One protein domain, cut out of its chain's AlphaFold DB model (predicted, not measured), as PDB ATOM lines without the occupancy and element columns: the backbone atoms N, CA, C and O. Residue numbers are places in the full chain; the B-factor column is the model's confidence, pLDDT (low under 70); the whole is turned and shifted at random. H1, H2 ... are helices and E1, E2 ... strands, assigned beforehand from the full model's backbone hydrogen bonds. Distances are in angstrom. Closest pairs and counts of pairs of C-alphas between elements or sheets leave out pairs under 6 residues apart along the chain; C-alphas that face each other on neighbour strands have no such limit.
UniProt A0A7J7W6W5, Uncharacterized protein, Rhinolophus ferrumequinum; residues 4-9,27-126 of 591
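What this domain is: This is residues 4 to 9 and 27 to 126 of the 591 residues of an uncharacterized protein of Rhinolophus ferrumequinum (UniProt A0A7J7W6W5). Little regular structure, 41 of 106 printed residues in named elements: one strongly twisted sheet, with H1 on one face and short H2 on the other. Its order is E2, E1, E5, E3, E4, mixed; the chain order is E1 E2 H1 E3 E4 H2 E5, class mixed. It is compact, radius of gyration of the C-alphas 13.2 A, spanning 38 by 34 by 32 A.

How they stand to each other: E1, residues 40 to 46, and E2, 67 to 73, form an antiparallel hairpin; N 68 and O 45 are 2.8 A apart. H1, 78 to 85, is on the sheet; its closest C-alphas to E2 are Ala 81 and Ala 72, 5.4 A. E3, 97 to 101, and E4, 105 to 108, form another hairpin; N 107 and O 99 are 2.8 A apart. H2, 113 to 116, is on the opposite face. E5, 120 to 125, is parallel to E1, N 121 and O 44 at 2.8 A, and antiparallel to E3, N 100 and O 122 at 2.8 A. E2, H1, E3 and E4, H2, E5 are split strand-helix-strand units, other strands between, with right-handed crossovers. In H1 every O i to N i+4 pair is within hydrogen-bond range; H2 is too short for one.

Where its parts are: E1, 19.8 A long, begins at C-alpha 40 (106.540, 136.163, 124.863); E2 spans 19.6 A, H1 10.5 A; E5, 16.7 A, ends at C-alpha 125 (114.600, 159.232, 115.598).

The domain as a whole: Residues 10 to 26 are not printed; C-alphas 9 and 27 are 32.3 A apart. The links E1 to E2 and H1 to E3 are long. Residues 4 to 9, 27 to 38, 64 and 103 to 104 have pLDDT under 70.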
ATOM      1  N   LYS A   4      97.902 133.811 122.340       59.56
ATOM      2  CA  LYS A   4      98.207 133.429 123.737       59.56
ATOM      3  C   LYS A   4      98.639 134.604 124.628       59.56
ATOM      4  O   LYS A   4      98.621 134.454 125.840       59.56
ATOM      5  N   CYS A   5      99.078 135.717 124.035       58.25
ATOM      6  CA  CYS A   5      99.596 136.878 124.764       58.25
ATOM      7  C   CYS A   5      98.535 138.008 124.890       58.25
ATOM      8  O   CYS A   5      98.839 139.058 125.441       58.25
ATOM      9  N   LEU A   6      97.302 137.830 124.382       66.44
ATOM     10  CA  LEU A   6      96.202 138.802 124.545       66.44
ATOM     11  C   LEU A   6      95.450 138.600 125.878       66.44
ATOM     12  O   LEU A   6      95.254 137.450 126.272       66.44
ATOM     13  N   PRO A   7      94.956 139.672 126.533       63.44
ATOM     14  CA  PRO A   7      94.081 139.558 127.702       63.44
ATOM     15  C   PRO A   7      92.795 138.770 127.418       63.44
ATOM     16  O   PRO A   7      92.200 138.893 126.340       63.44
ATOM     17  N   GLU A   8      92.319 138.006 128.400       59.59
ATOM     18  CA  GLU A   8      91.036 137.306 128.307       59.59
ATOM     19  C   GLU A   8      89.875 138.309 128.163       59.59
ATOM     20  O   GLU A   8      89.878 139.377 128.772       59.59
ATOM     21  N   GLY A   9      88.912 138.005 127.286       61.53
ATOM     22  CA  GLY A   9      87.839 138.936 126.903       61.53
ATOM     23  C   GLY A   9      88.207 139.977 125.829       61.53
ATOM     24  O   GLY A   9      87.345 140.758 125.437       61.53
ATOM     25  N   ASP A  27     108.734 140.458 100.845       49.34
ATOM     26  CA  ASP A  27     107.334 140.138 101.189       49.34
ATOM     27  C   ASP A  27     107.031 139.765 102.661       49.34
ATOM     28  O   ASP A  27     105.869 139.549 103.021       49.34
ATOM     29  N   GLN A  28     108.023 139.743 103.557       53.81
ATOM     30  CA  GLN A  28     107.796 139.604 105.002       53.81
ATOM     31  C   GLN A  28     107.307 140.925 105.628       53.81
ATOM     32  O   GLN A  28     108.020 141.635 106.331       53.81
ATOM     33  N   ILE A  29     106.028 141.233 105.393       56.50
ATOM     34  CA  ILE A  29     105.312 142.373 105.996       56.50
ATOM     35  C   ILE A  29     105.082 142.174 107.511       56.50
ATOM     36  O   ILE A  29     104.888 143.149 108.238       56.50
ATOM     37  N   LEU A  30     105.091 140.925 107.990       59.69
ATOM     38  CA  LEU A  30     104.801 140.547 109.374       59.69
ATOM     39  C   LEU A  30     105.805 139.519 109.897       59.69
ATOM     40  O   LEU A  30     106.155 138.567 109.196       59.69
ATOM     41  N   ARG A  31     106.163 139.667 111.175       66.94
ATOM     42  CA  ARG A  31     107.001 138.723 111.915       66.94
ATOM     43  C   ARG A  31     106.491 137.278 111.853       66.94
ATOM     44  O   ARG A  31     105.324 137.011 112.152       66.94
ATOM     45  N   GLN A  32     107.387 136.337 111.552       62.25
ATOM     46  CA  GLN A  32     107.104 134.901 111.639       62.25
ATOM     47  C   GLN A  32     107.195 134.383 113.090       62.25
ATOM     48  O   GLN A  32     107.805 134.994 113.967       62.25
ATOM     49  N   CYS A  33     106.545 133.255 113.384       59.84
ATOM     50  CA  CYS A  33     106.598 132.638 114.713       59.84
ATOM     51  C   CYS A  33     107.738 131.614 114.754       59.84
ATOM     52  O   CYS A  33     107.510 130.429 114.533       59.84
ATOM     53  N   GLU A  34     108.956 132.107 115.000       59.09
ATOM     54  CA  GLU A  34     110.210 131.331 115.001       59.09
ATOM     55  C   GLU A  34     110.163 130.124 115.960       59.09
ATOM     56  O   GLU A  34     110.539 129.017 115.582       59.09
ATOM     57  N   ASN A  35     109.638 130.305 117.178       62.81
ATOM     58  CA  ASN A  35     109.374 129.222 118.128       62.81
ATOM     59  C   ASN A  35     108.138 129.564 118.999       62.81
ATOM     60  O   ASN A  35     108.109 130.640 119.601       62.81
ATOM     61  N   PRO A  36     107.100 128.703 119.076       61.56
ATOM     62  CA  PRO A  36     105.885 128.978 119.852       61.56
ATOM     63  C   PRO A  36     106.026 128.731 121.364       61.56
ATOM     64  O   PRO A  36     105.199 129.240 122.131       61.56
ATOM     65  N   ASP A  37     107.033 127.958 121.777       59.34
ATOM     66  CA  ASP A  37     107.212 127.465 123.147       59.34
ATOM     67  C   ASP A  37     108.147 128.363 123.982       59.34
ATOM     68  O   ASP A  37     108.217 128.218 125.201       59.34
ATOM     69  N   ILE A  38     108.797 129.348 123.351       69.94
ATOM     70  CA  ILE A  38     109.520 130.428 124.039       69.94
ATOM     71  C   ILE A  38     108.518 131.436 124.653       69.94
ATOM     72  O   ILE A  38     107.385 131.630 124.181       69.94
ATOM     73  N   GLU A  39     108.940 132.050 125.758       75.19
ATOM     74  CA  GLU A  39     108.231 133.097 126.495       75.19
ATOM     75  C   GLU A  39     108.058 134.364 125.631       75.19
ATOM     76  O   GLU A  39     109.000 134.794 124.961       75.19
ATOM     77  N   CYS A  40     106.841 134.933 125.606       78.81
ATOM     78  CA  CYS A  40     106.540 136.163 124.863       78.81
ATOM     79  C   CYS A  40     106.551 137.375 125.793       78.81
ATOM     80  O   CYS A  40     105.812 137.400 126.776       78.81
ATOM     81  N   PHE A  41     107.304 138.408 125.421       81.69
ATOM     82  CA  PHE A  41     107.179 139.741 126.008       81.69
ATOM     83  C   PHE A  41     106.372 140.635 125.066       81.69
ATOM     84  O   PHE A  41     106.541 140.581 123.845       81.69
ATOM     85  N   LEU A  42     105.466 141.433 125.632       85.94
ATOM     86  CA  LEU A  42     104.681 142.424 124.898       85.94
ATOM     87  C   LEU A  42     105.033 143.821 125.382       85.94
ATOM     88  O   LEU A  42     105.092 144.063 126.583       85.94
ATOM     89  N   PHE A  43     105.181 144.752 124.449       87.25
ATOM     90  CA  PHE A  43     105.302 146.178 124.735       87.25
ATOM     91  C   PHE A  43     104.579 146.981 123.654       87.25
ATOM     92  O   PHE A  43     104.249 146.457 122.586       87.25
ATOM     93  N   HIS A  44     104.302 148.251 123.932       89.69
ATOM     94  CA  HIS A  44     103.573 149.123 123.020       89.69
ATOM     95  C   HIS A  44     104.447 150.286 122.559       89.69
ATOM     96  O   HIS A  44     105.118 150.915 123.373       89.69
ATOM     97  N   VAL A  45     104.393 150.622 121.271       90.12
ATOM     98  CA  VAL A  45     105.015 151.840 120.726       90.12
ATOM     99  C   VAL A  45     103.942 152.726 120.108       90.12
ATOM    100  O   VAL A  45     103.110 152.257 119.328       90.12
ATOM    101  N   VAL A  46     103.948 154.014 120.452       90.25
ATOM    102  CA  VAL A  46     103.068 155.023 119.846       90.25
ATOM    103  C   VAL A  46     103.354 155.094 118.344       90.25
ATOM    104  O   VAL A  46     104.498 155.260 117.929       90.25
ATOM    105  N   ALA A  47     102.317 154.981 117.511       86.50
ATOM    106  CA  ALA A  47     102.436 154.856 116.054       86.50
ATOM    107  C   ALA A  47     103.058 156.085 115.356       86.50
ATOM    108  O   ALA A  47     103.410 156.025 114.177       86.50
ATOM    109  N   VAL A  48     103.183 157.201 116.078       86.62
ATOM    110  CA  VAL A  48     103.691 158.493 115.618       86.62
ATOM    111  C   VAL A  48     104.895 158.878 116.479       86.62
ATOM    112  O   VAL A  48     104.756 159.069 117.682       86.62
ATOM    113  N   GLY A  49     106.074 159.012 115.868       84.62
ATOM    114  CA  GLY A  49     107.312 159.335 116.591       84.62
ATOM    115  C   GLY A  49     107.373 160.778 117.111       84.62
ATOM    116  O   GLY A  49     106.643 161.659 116.643       84.62
ATOM    117  N   LYS A  50     108.274 161.042 118.064       83.81
ATOM    118  CA  LYS A  50     108.376 162.327 118.779       83.81
ATOM    119  C   LYS A  50     108.884 163.467 117.890       83.81
ATOM    120  O   LYS A  50     108.081 164.324 117.514       83.81
ATOM    121  N   THR A  51     110.153 163.462 117.479       82.75
ATOM    122  CA  THR A  51     110.714 164.445 116.531       82.75
ATOM    123  C   THR A  51     110.397 164.054 115.087       82.75
ATOM    124  O   THR A  51     109.949 164.881 114.290       82.75
ATOM    125  N   THR A  52     110.584 162.780 114.736       83.38
ATOM    126  CA  THR A  52     110.292 162.258 113.390       83.38
ATOM    127  C   THR A  52     108.942 161.551 113.383       83.38
ATOM    128  O   THR A  52     108.843 160.378 113.730       83.38
ATOM    129  N   LYS A  53     107.884 162.252 112.951       84.50
ATOM    130  CA  LYS A  53     106.505 161.741 113.048       84.50
ATOM    131  C   LYS A  53     106.279 160.403 112.330       84.50
ATOM    132  O   LYS A  53     105.568 159.557 112.864       84.50
ATOM    133  N   LYS A  54     106.860 160.191 111.141       85.00
ATOM    134  CA  LYS A  54     106.658 158.973 110.329       85.00
ATOM    135  C   LYS A  54     107.682 157.878 110.663       85.00
ATOM    136  O   LYS A  54     108.786 157.880 110.107       85.00
ATOM    137  N   ILE A  55     107.266 156.909 111.482       88.12
ATOM    138  CA  ILE A  55     108.066 155.729 111.873       88.12
ATOM    139  C   ILE A  55     107.589 154.403 111.237       88.12
ATOM    140  O   ILE A  55     108.307 153.406 111.277       88.12
ATOM    141  N   LEU A  56     106.409 154.390 110.601       86.56
ATOM    142  CA  LEU A  56     105.774 153.194 110.021       86.56
ATOM    143  C   LEU A  56     105.827 153.153 108.483       86.56
ATOM    144  O   LEU A  56     105.919 154.195 107.821       86.56
ATOM    145  N   LYS A  57     105.722 151.941 107.915       81.75
ATOM    146  CA  LYS A  57     105.504 151.713 106.470       81.75
ATOM    147  C   LYS A  57     104.052 151.992 106.067       81.75
ATOM    148  O   LYS A  57     103.804 152.705 105.096       81.75
ATOM    149  N   ILE A  58     103.109 151.424 106.822       75.62
ATOM    150  CA  ILE A  58     101.665 151.447 106.550       75.62
ATOM    151  C   ILE A  58     101.095 152.804 106.989       75.62
ATOM    152  O   ILE A  58     101.254 153.195 108.146       75.62
ATOM    153  N   LYS A  59     100.437 153.531 106.076       73.94
ATOM    154  CA  LYS A  59      99.903 154.882 106.345       73.94
ATOM    155  C   LYS A  59      98.657 154.837 107.225       73.94
ATOM    156  O   LYS A  59      98.437 155.720 108.038       73.94
ATOM    157  N   GLU A  60      97.874 153.782 107.077       74.31
ATOM    158  CA  GLU A  60      96.598 153.542 107.743       74.31
ATOM    159  C   GLU A  60      96.768 153.297 109.254       74.31
ATOM    160  O   GLU A  60      95.843 153.525 110.027       74.31
ATOM    161  N   LEU A  61      97.965 152.880 109.689       73.81
ATOM    162  CA  LEU A  61      98.330 152.767 111.107       73.81
ATOM    163  C   LEU A  61      98.853 154.092 111.693       73.81
ATOM    164  O   LEU A  61      98.902 154.242 112.913       73.81
ATOM    165  N   HIS A  62      99.243 155.049 110.843       76.25
ATOM    166  CA  HIS A  62      99.910 156.302 111.209       76.25
ATOM    167  C   HIS A  62      98.904 157.388 111.631       76.25
ATOM    168  O   HIS A  62      98.750 158.410 110.967       76.25
ATOM    169  N   ALA A  63      98.210 157.160 112.748       76.19
ATOM    170  CA  ALA A  63      97.283 158.120 113.349       76.19
ATOM    171  C   ALA A  63      97.693 158.488 114.785       76.19
ATOM    172  O   ALA A  63      98.231 157.663 115.526       76.19
ATOM    173  N   ASN A  64      97.423 159.733 115.186       69.38
ATOM    174  CA  ASN A  64      97.661 160.196 116.555       69.38
ATOM    175  C   ASN A  64      96.785 159.406 117.542       69.38
ATOM    176  O   ASN A  64      95.603 159.201 117.286       69.38
ATOM    177  N   GLY A  65      97.362 158.991 118.671       70.12
ATOM    178  CA  GLY A  65      96.679 158.182 119.689       70.12
ATOM    179  C   GLY A  65      96.736 156.666 119.454       70.12
ATOM    180  O   GLY A  65      96.553 155.914 120.405       70.12
ATOM    181  N   ASN A  66      97.065 156.195 118.244       80.19
ATOM    182  CA  ASN A  66      97.287 154.767 118.010       80.19
ATOM    183  C   ASN A  66      98.573 154.291 118.702       80.19
ATOM    184  O   ASN A  66      99.644 154.877 118.526       80.19
ATOM    185  N   THR A  67      98.492 153.156 119.391       85.75
ATOM    186  CA  THR A  67      99.649 152.366 119.825       85.75
ATOM    187  C   THR A  67      99.701 151.052 119.048       85.75
ATOM    188  O   THR A  67      98.680 150.432 118.752       85.75
ATOM    189  N   LEU A  68     100.905 150.612 118.688       86.50
ATOM    190  CA  LEU A  68     101.145 149.271 118.169       86.50
ATOM    191  C   LEU A  68     101.584 148.380 119.323       86.50
ATOM    192  O   LEU A  68     102.593 148.674 119.952       86.50
ATOM    193  N   CYS A  69     100.874 147.277 119.565       85.62
ATOM    194  CA  CYS A  69     101.398 146.180 120.376       85.62
ATOM    195  C   CYS A  69     102.430 145.396 119.548       85.62
ATOM    196  O   CYS A  69     102.110 144.945 118.440       85.62
ATOM    197  N   ILE A  70     103.654 145.266 120.058       87.12
ATOM    198  CA  ILE A  70     104.756 144.474 119.496       87.12
ATOM    199  C   ILE A  70     104.941 143.239 120.375       87.12
ATOM    200  O   ILE A  70     104.760 143.309 121.590       87.12
ATOM    201  N   TYR A  71     105.305 142.112 119.758       85.75
ATOM    202  CA  TYR A  71     105.700 140.911 120.489       85.75
ATOM    203  C   TYR A  71     107.164 140.570 120.221       85.75
ATOM    204  O   TYR A  71     107.612 140.533 119.070       85.75
ATOM    205  N   ALA A  72     107.874 140.283 121.302       85.44
ATOM    206  CA  ALA A  72     109.241 139.805 121.304       85.44
ATOM    207  C   ALA A  72     109.329 138.424 121.960       85.44
ATOM    208  O   ALA A  72     108.424 138.002 122.689       85.44
ATOM    209  N   LEU A  73     110.417 137.720 121.674       84.00
ATOM    210  CA  LEU A  73     110.829 136.519 122.384       84.00
ATOM    211  C   LEU A  73     111.845 136.887 123.470       84.00
ATOM    212  O   LEU A  73     112.568 137.873 123.344       84.00
ATOM    213  N   LYS A  74     111.899 136.081 124.533       84.81
ATOM    214  CA  LYS A  74     112.917 136.196 125.587       84.81
ATOM    215  C   LYS A  74     114.333 136.250 125.008       84.81
ATOM    216  O   LYS A  74     114.687 135.388 124.203       84.81
ATOM    217  N   GLY A  75     115.136 137.207 125.468       84.44
ATOM    218  CA  GLY A  75     116.523 137.387 125.037       84.44
ATOM    219  C   GLY A  75     116.724 138.192 123.748       84.44
ATOM    220  O   GLY A  75     117.848 138.227 123.258       84.44
ATOM    221  N   GLU A  76     115.690 138.831 123.193       90.75
ATOM    222  CA  GLU A  76     115.841 139.752 122.055       90.75
ATOM    223  C   GLU A  76     116.142 141.193 122.492       90.75
ATOM    224  O   GLU A  76     115.691 141.664 123.540       90.75
ATOM    225  N   THR A  77     116.844 141.928 121.633       93.19
ATOM    226  CA  THR A  77     116.990 143.387 121.741       93.19
ATOM    227  C   THR A  77     115.760 144.128 121.203       93.19
ATOM    228  O   THR A  77     114.995 143.614 120.376       93.19
ATOM    229  N   LEU A  78     115.577 145.389 121.617       91.06
ATOM    230  CA  LEU A  78     114.546 146.271 121.045       91.06
ATOM    231  C   LEU A  78     114.706 146.458 119.529       91.06
ATOM    232  O   LEU A  78     113.712 146.571 118.811       91.06
ATOM    233  N   GLU A  79     115.946 146.492 119.042       91.44
ATOM    234  CA  GLU A  79     116.265 146.592 117.621       91.44
ATOM    235  C   GLU A  79     115.780 145.374 116.824       91.44
ATOM    236  O   GLU A  79     115.053 145.539 115.842       91.44
ATOM    237  N   GLU A  80     116.095 144.158 117.272       89.19
ATOM    238  CA  GLU A  80     115.607 142.933 116.632       89.19
ATOM    239  C   GLU A  80     114.081 142.851 116.669       89.19
ATOM    240  O   GLU A  80     113.459 142.582 115.639       89.19
ATOM    241  N   ALA A  81     113.463 143.131 117.820       89.31
ATOM    242  CA  ALA A  81     112.014 143.062 117.979       89.31
ATOM    243  C   ALA A  81     111.273 144.003 117.010       89.31
ATOM    244  O   ALA A  81     110.297 143.592 116.379       89.31
ATOM    245  N   LEU A  82     111.748 145.245 116.849       89.75
ATOM    246  CA  LEU A  82     111.136 146.242 115.962       89.75
ATOM    247  C   LEU A  82     111.421 145.990 114.475       89.75
ATOM    248  O   LEU A  82     110.543 146.228 113.641       89.75
ATOM    249  N   CYS A  83     112.609 145.489 114.131       86.56
ATOM    250  CA  CYS A  83     112.948 145.132 112.754       86.56
ATOM    251  C   CYS A  83     112.190 143.872 112.299       86.56
ATOM    252  O   CYS A  83     111.568 143.886 111.234       86.56
ATOM    253  N   LYS A  84     112.153 142.817 113.131       85.25
ATOM    254  CA  LYS A  84     111.401 141.576 112.865       85.25
ATOM    255  C   LYS A  84     109.888 141.801 112.789       85.25
ATOM    256  O   LYS A  84     109.216 141.065 112.073       85.25
ATOM    257  N   ASP A  85     109.334 142.793 113.498       84.50
ATOM    258  CA  ASP A  85     107.894 143.109 113.492       84.50
ATOM    259  C   ASP A  85     107.327 143.401 112.087       84.50
ATOM    260  O   ASP A  85     106.176 143.068 111.791       84.50
ATOM    261  N   GLY A  86     108.143 143.996 111.210       77.81
ATOM    262  CA  GLY A  86     107.831 144.224 109.798       77.81
ATOM    263  C   GLY A  86     107.007 145.485 109.496       77.81
ATOM    264  O   GLY A  86     107.186 146.064 108.420       77.81
ATOM    265  N   ARG A  87     106.173 145.977 110.430       85.19
ATOM    266  CA  ARG A  87     105.296 147.162 110.233       85.19
ATOM    267  C   ARG A  87     106.048 148.502 110.249       85.19
ATOM    268  O   ARG A  87     105.613 149.472 109.612       85.19
ATOM    269  N   PHE A  88     107.161 148.561 110.975       86.69
ATOM    270  CA  PHE A  88     108.043 149.724 111.066       86.69
ATOM    271  C   PHE A  88     108.889 149.909 109.795       86.69
ATOM    272  O   PHE A  88     108.966 149.019 108.947       86.69
ATOM    273  N   ARG A  89     109.497 151.090 109.621       85.06
ATOM    274  CA  ARG A  89     110.341 151.399 108.451       85.06
ATOM    275  C   ARG A  89     111.588 150.511 108.366       85.06
ATOM    276  O   ARG A  89     112.263 150.289 109.363       85.06
ATOM    277  N   SER A  90     111.944 150.115 107.142       81.56
ATOM    278  CA  SER A  90     113.114 149.275 106.837       81.56
ATOM    279  C   SER A  90     114.469 149.924 107.158       81.56
ATOM    280  O   SER A  90     115.476 149.231 107.172       81.56
ATOM    281  N   ASP A  91     114.528 151.242 107.381       83.12
ATOM    282  CA  ASP A  91     115.772 151.973 107.646       83.12
ATOM    283  C   ASP A  91     116.095 152.166 109.142       83.12
ATOM    284  O   ASP A  91     117.118 152.770 109.462       83.12
ATOM    285  N   LEU A  92     115.288 151.623 110.068       84.06
ATOM    286  CA  LEU A  92     115.517 151.743 111.520       84.06
ATOM    287  C   LEU A  92     116.865 151.180 111.998       84.06
ATOM    288  O   LEU A  92     117.491 151.778 112.872       84.06
ATOM    289  N   GLU A  93     117.344 150.094 111.399       81.88
ATOM    290  CA  GLU A  93     118.682 149.529 111.638       81.88
ATOM    291  C   GLU A  93     119.787 150.596 111.455       81.88
ATOM    292  O   GLU A  93     120.693 150.749 112.275       81.88
ATOM    293  N   LYS A  94     119.656 151.428 110.414       83.31
ATOM    294  CA  LYS A  94     120.663 152.414 109.973       83.31
ATOM    295  C   LYS A  94     120.474 153.801 110.600       83.31
ATOM    296  O   LYS A  94     121.353 154.665 110.499       83.31
ATOM    297  N   LEU A  95     119.323 154.032 111.230       84.69
ATOM    298  CA  LEU A  95     118.964 155.264 111.925       84.69
ATOM    299  C   LEU A  95     119.351 155.195 113.404       84.69
ATOM    300  O   LEU A  95     119.252 154.146 114.028       84.69
ATOM    301  N   GLN A  96     119.734 156.333 113.985       85.94
ATOM    302  CA  GLN A  96     119.893 156.460 115.434       85.94
ATOM    303  C   GLN A  96     118.543 156.830 116.053       85.94
ATOM    304  O   GLN A  96     117.935 157.832 115.668       85.94
ATOM    305  N   TRP A  97     118.057 156.004 116.975       90.81
ATOM    306  CA  TRP A  97     116.763 156.172 117.630       90.81
ATOM    307  C   TRP A  97     116.784 155.594 119.042       90.81
ATOM    308  O   TRP A  97     117.543 154.669 119.323       90.81
ATOM    309  N   ASN A  98     115.909 156.127 119.893       90.62
ATOM    310  CA  ASN A  98     115.647 155.638 121.246       90.62
ATOM    311  C   ASN A  98     114.132 155.469 121.450       90.62
ATOM    312  O   ASN A  98     113.334 156.136 120.782       90.62
ATOM    313  N   LEU A  99     113.739 154.625 122.403       90.31
ATOM    314  CA  LEU A  99     112.376 154.575 122.937       90.31
ATOM    315  C   LEU A  99     112.333 155.262 124.307       90.31
ATOM    316  O   LEU A  99     113.200 155.016 125.142       90.31
ATOM    317  N   MET A 100     111.331 156.105 124.562       87.12
ATOM    318  CA  MET A 100     111.137 156.760 125.862       87.12
ATOM    319  C   MET A 100     109.910 156.216 126.583       87.12
ATOM    320  O   MET A 100     108.825 156.158 126.004       87.12
ATOM    321  N   GLU A 101     110.066 155.922 127.871       84.81
ATOM    322  CA  GLU A 101     108.953 155.710 128.794       84.81
ATOM    323  C   GLU A 101     108.562 157.070 129.396       84.81
ATOM    324  O   GLU A 101     109.229 157.612 130.285       84.81
ATOM    325  N   GLY A 102     107.509 157.676 128.842       72.38
ATOM    326  CA  GLY A 102     107.034 159.000 129.241       72.38
ATOM    327  C   GLY A 102     108.076 160.106 129.028       72.38
ATOM    328  O   GLY A 102     108.319 160.550 127.903       72.38
ATOM    329  N   HIS A 103     108.644 160.616 130.122       65.31
ATOM    330  CA  HIS A 103     109.568 161.761 130.123       65.31
ATOM    331  C   HIS A 103     110.899 161.490 130.847       65.31
ATOM    332  O   HIS A 103     111.691 162.420 130.983       65.31
ATOM    333  N   GLN A 104     111.143 160.266 131.333       66.69
ATOM    334  CA  GLN A 104     112.252 159.988 132.260       66.69
ATOM    335  C   GLN A 104     113.179 158.855 131.801       66.69
ATOM    336  O   GLN A 104     114.388 159.068 131.762       66.69
ATOM    337  N   ASN A 105     112.653 157.691 131.398       80.94
ATOM    338  CA  ASN A 105     113.507 156.566 130.990       80.94
ATOM    339  C   ASN A 105     113.737 156.579 129.475       80.94
ATOM    340  O   ASN A 105     112.801 156.801 128.703       80.94
ATOM    341  N   ILE A 106     114.975 156.312 129.053       85.69
ATOM    342  CA  ILE A 106     115.392 156.234 127.648       85.69
ATOM    343  C   ILE A 106     116.030 154.861 127.422       85.69
ATOM    344  O   ILE A 106     117.092 154.582 127.969       85.69
ATOM    345  N   HIS A 107     115.398 154.027 126.600       87.88
ATOM    346  CA  HIS A 107     115.914 152.725 126.180       87.88
ATOM    347  C   HIS A 107     116.533 152.842 124.779       87.88
ATOM    348  O   HIS A 107     115.938 153.429 123.868       87.88
ATOM    349  N   GLY A 108     117.737 152.295 124.610       86.81
ATOM    350  CA  GLY A 108     118.454 152.287 123.332       86.81
ATOM    351  C   GLY A 108     118.179 151.023 122.514       86.81
ATOM    352  O   GLY A 108     117.586 150.069 123.010       86.81
ATOM    353  N   LYS A 109     118.679 150.977 121.273       88.56
ATOM    354  CA  LYS A 109     118.627 149.799 120.374       88.56
ATOM    355  C   LYS A 109     118.926 148.458 121.063       88.56
ATOM    356  O   LYS A 109     118.247 147.472 120.802       88.56
ATOM    357  N   GLN A 110     119.943 148.465 121.924       89.56
ATOM    358  CA  GLN A 110     120.536 147.295 122.577       89.56
ATOM    359  C   GLN A 110     119.959 147.009 123.980       89.56
ATOM    360  O   GLN A 110     120.444 146.108 124.655       89.56
ATOM    361  N   SER A 111     118.941 147.757 124.431       91.94
ATOM    362  CA  SER A 111     118.156 147.373 125.614       91.94
ATOM    363  C   SER A 111     117.416 146.057 125.356       91.94
ATOM    364  O   SER A 111     117.013 145.765 124.224       91.94
ATOM    365  N   MET A 112     117.203 145.290 126.420       93.31
ATOM    366  CA  MET A 112     116.521 143.999 126.386       93.31
ATOM    367  C   MET A 112     114.998 144.171 126.410       93.31
ATOM    368  O   MET A 112     114.466 145.057 127.087       93.31
ATOM    369  N   VAL A 113     114.264 143.311 125.698       90.12
ATOM    370  CA  VAL A 113     112.788 143.390 125.613       90.12
ATOM    371  C   VAL A 113     112.085 143.155 126.957       90.12
ATOM    372  O   VAL A 113     110.959 143.606 127.166       90.12
ATOM    373  N   GLU A 114     112.765 142.502 127.895       90.06
ATOM    374  CA  GLU A 114     112.349 142.321 129.282       90.06
ATOM    375  C   GLU A 114     112.194 143.664 130.028       90.06
ATOM    376  O   GLU A 114     111.243 143.826 130.793       90.06
ATOM    377  N   GLU A 115     113.061 144.657 129.769       87.12
ATOM    378  CA  GLU A 115     113.034 145.992 130.411       87.12
ATOM    379  C   GLU A 115     111.766 146.798 130.080       87.12
ATOM    380  O   GLU A 115     111.363 147.701 130.829       87.12
ATOM    381  N   VAL A 116     111.167 146.500 128.921       86.75
ATOM    382  CA  VAL A 116     110.039 147.243 128.346       86.75
ATOM    383  C   VAL A 116     108.687 146.535 128.500       86.75
ATOM    384  O   VAL A 116     107.664 147.067 128.066       86.75
ATOM    385  N   SER A 117     108.662 145.345 129.103       88.19
ATOM    386  CA  SER A 117     107.463 144.506 129.193       88.19
ATOM    387  C   SER A 117     106.268 145.244 129.819       88.19
ATOM    388  O   SER A 117     106.380 145.880 130.866       88.19
ATOM    389  N   GLY A 118     105.114 145.179 129.152       81.25
ATOM    390  CA  GLY A 118     103.855 145.823 129.542       81.25
ATOM    391  C   GLY A 118     103.758 147.329 129.259       81.25
ATOM    392  O   GLY A 118     102.652 147.871 129.268       81.25
ATOM    393  N   LYS A 119     104.871 148.017 128.976       88.25
ATOM    394  CA  LYS A 119     104.931 149.487 128.903       88.25
ATOM    395  C   LYS A 119     104.429 150.058 127.572       88.25
ATOM    396  O   LYS A 119     104.221 149.339 126.590       88.25
ATOM    397  N   VAL A 120     104.254 151.383 127.549       88.50
ATOM    398  CA  VAL A 120     103.946 152.188 126.356       88.50
ATOM    399  C   VAL A 120     105.073 153.192 126.128       88.50
ATOM    400  O   VAL A 120     105.442 153.922 127.045       88.50
ATOM    401  N   LEU A 121     105.614 153.220 124.911       91.38
ATOM    402  CA  LEU A 121     106.844 153.933 124.578       91.38
ATOM    403  C   LEU A 121     106.672 154.880 123.385       91.38
ATOM    404  O   LEU A 121     106.035 154.546 122.384       91.38
ATOM    405  N   GLU A 122     107.312 156.045 123.448       90.31
ATOM    406  CA  GLU A 122     107.464 156.949 122.304       90.31
ATOM    407  C   GLU A 122     108.810 156.710 121.613       90.31
ATOM    408  O   GLU A 122     109.858 156.798 122.250       90.31
ATOM    409  N   MET A 123     108.813 156.463 120.301       90.25
ATOM    410  CA  MET A 123     110.055 156.426 119.524       90.25
ATOM    411  C   MET A 123     110.499 157.842 119.154       90.25
ATOM    412  O   MET A 123     109.712 158.601 118.576       90.25
ATOM    413  N   ASP A 124     111.772 158.174 119.386       89.31
ATOM    414  CA  ASP A 124     112.403 159.320 118.731       89.31
ATOM    415  C   ASP A 124     113.556 158.910 117.820       89.31
ATOM    416  O   ASP A 124     114.425 158.135 118.210       89.31
ATOM    417  N   ILE A 125     113.562 159.461 116.605       87.56
ATOM    418  CA  ILE A 125     114.600 159.232 115.598       87.56
ATOM    419  C   ILE A 125     115.431 160.507 115.502       87.56
ATOM    420  O   ILE A 125     114.950 161.543 115.025       87.56
ATOM    421  N   LEU A 126     116.682 160.399 115.940       80.50
ATOM    422  CA  LEU A 126     117.632 161.496 116.029       80.50
ATOM    423  C   LEU A 126     118.084 161.916 114.627       80.50
ATOM    424  O   LEU A 126     118.589 161.115 113.835       80.50
TER     425      LEU A 126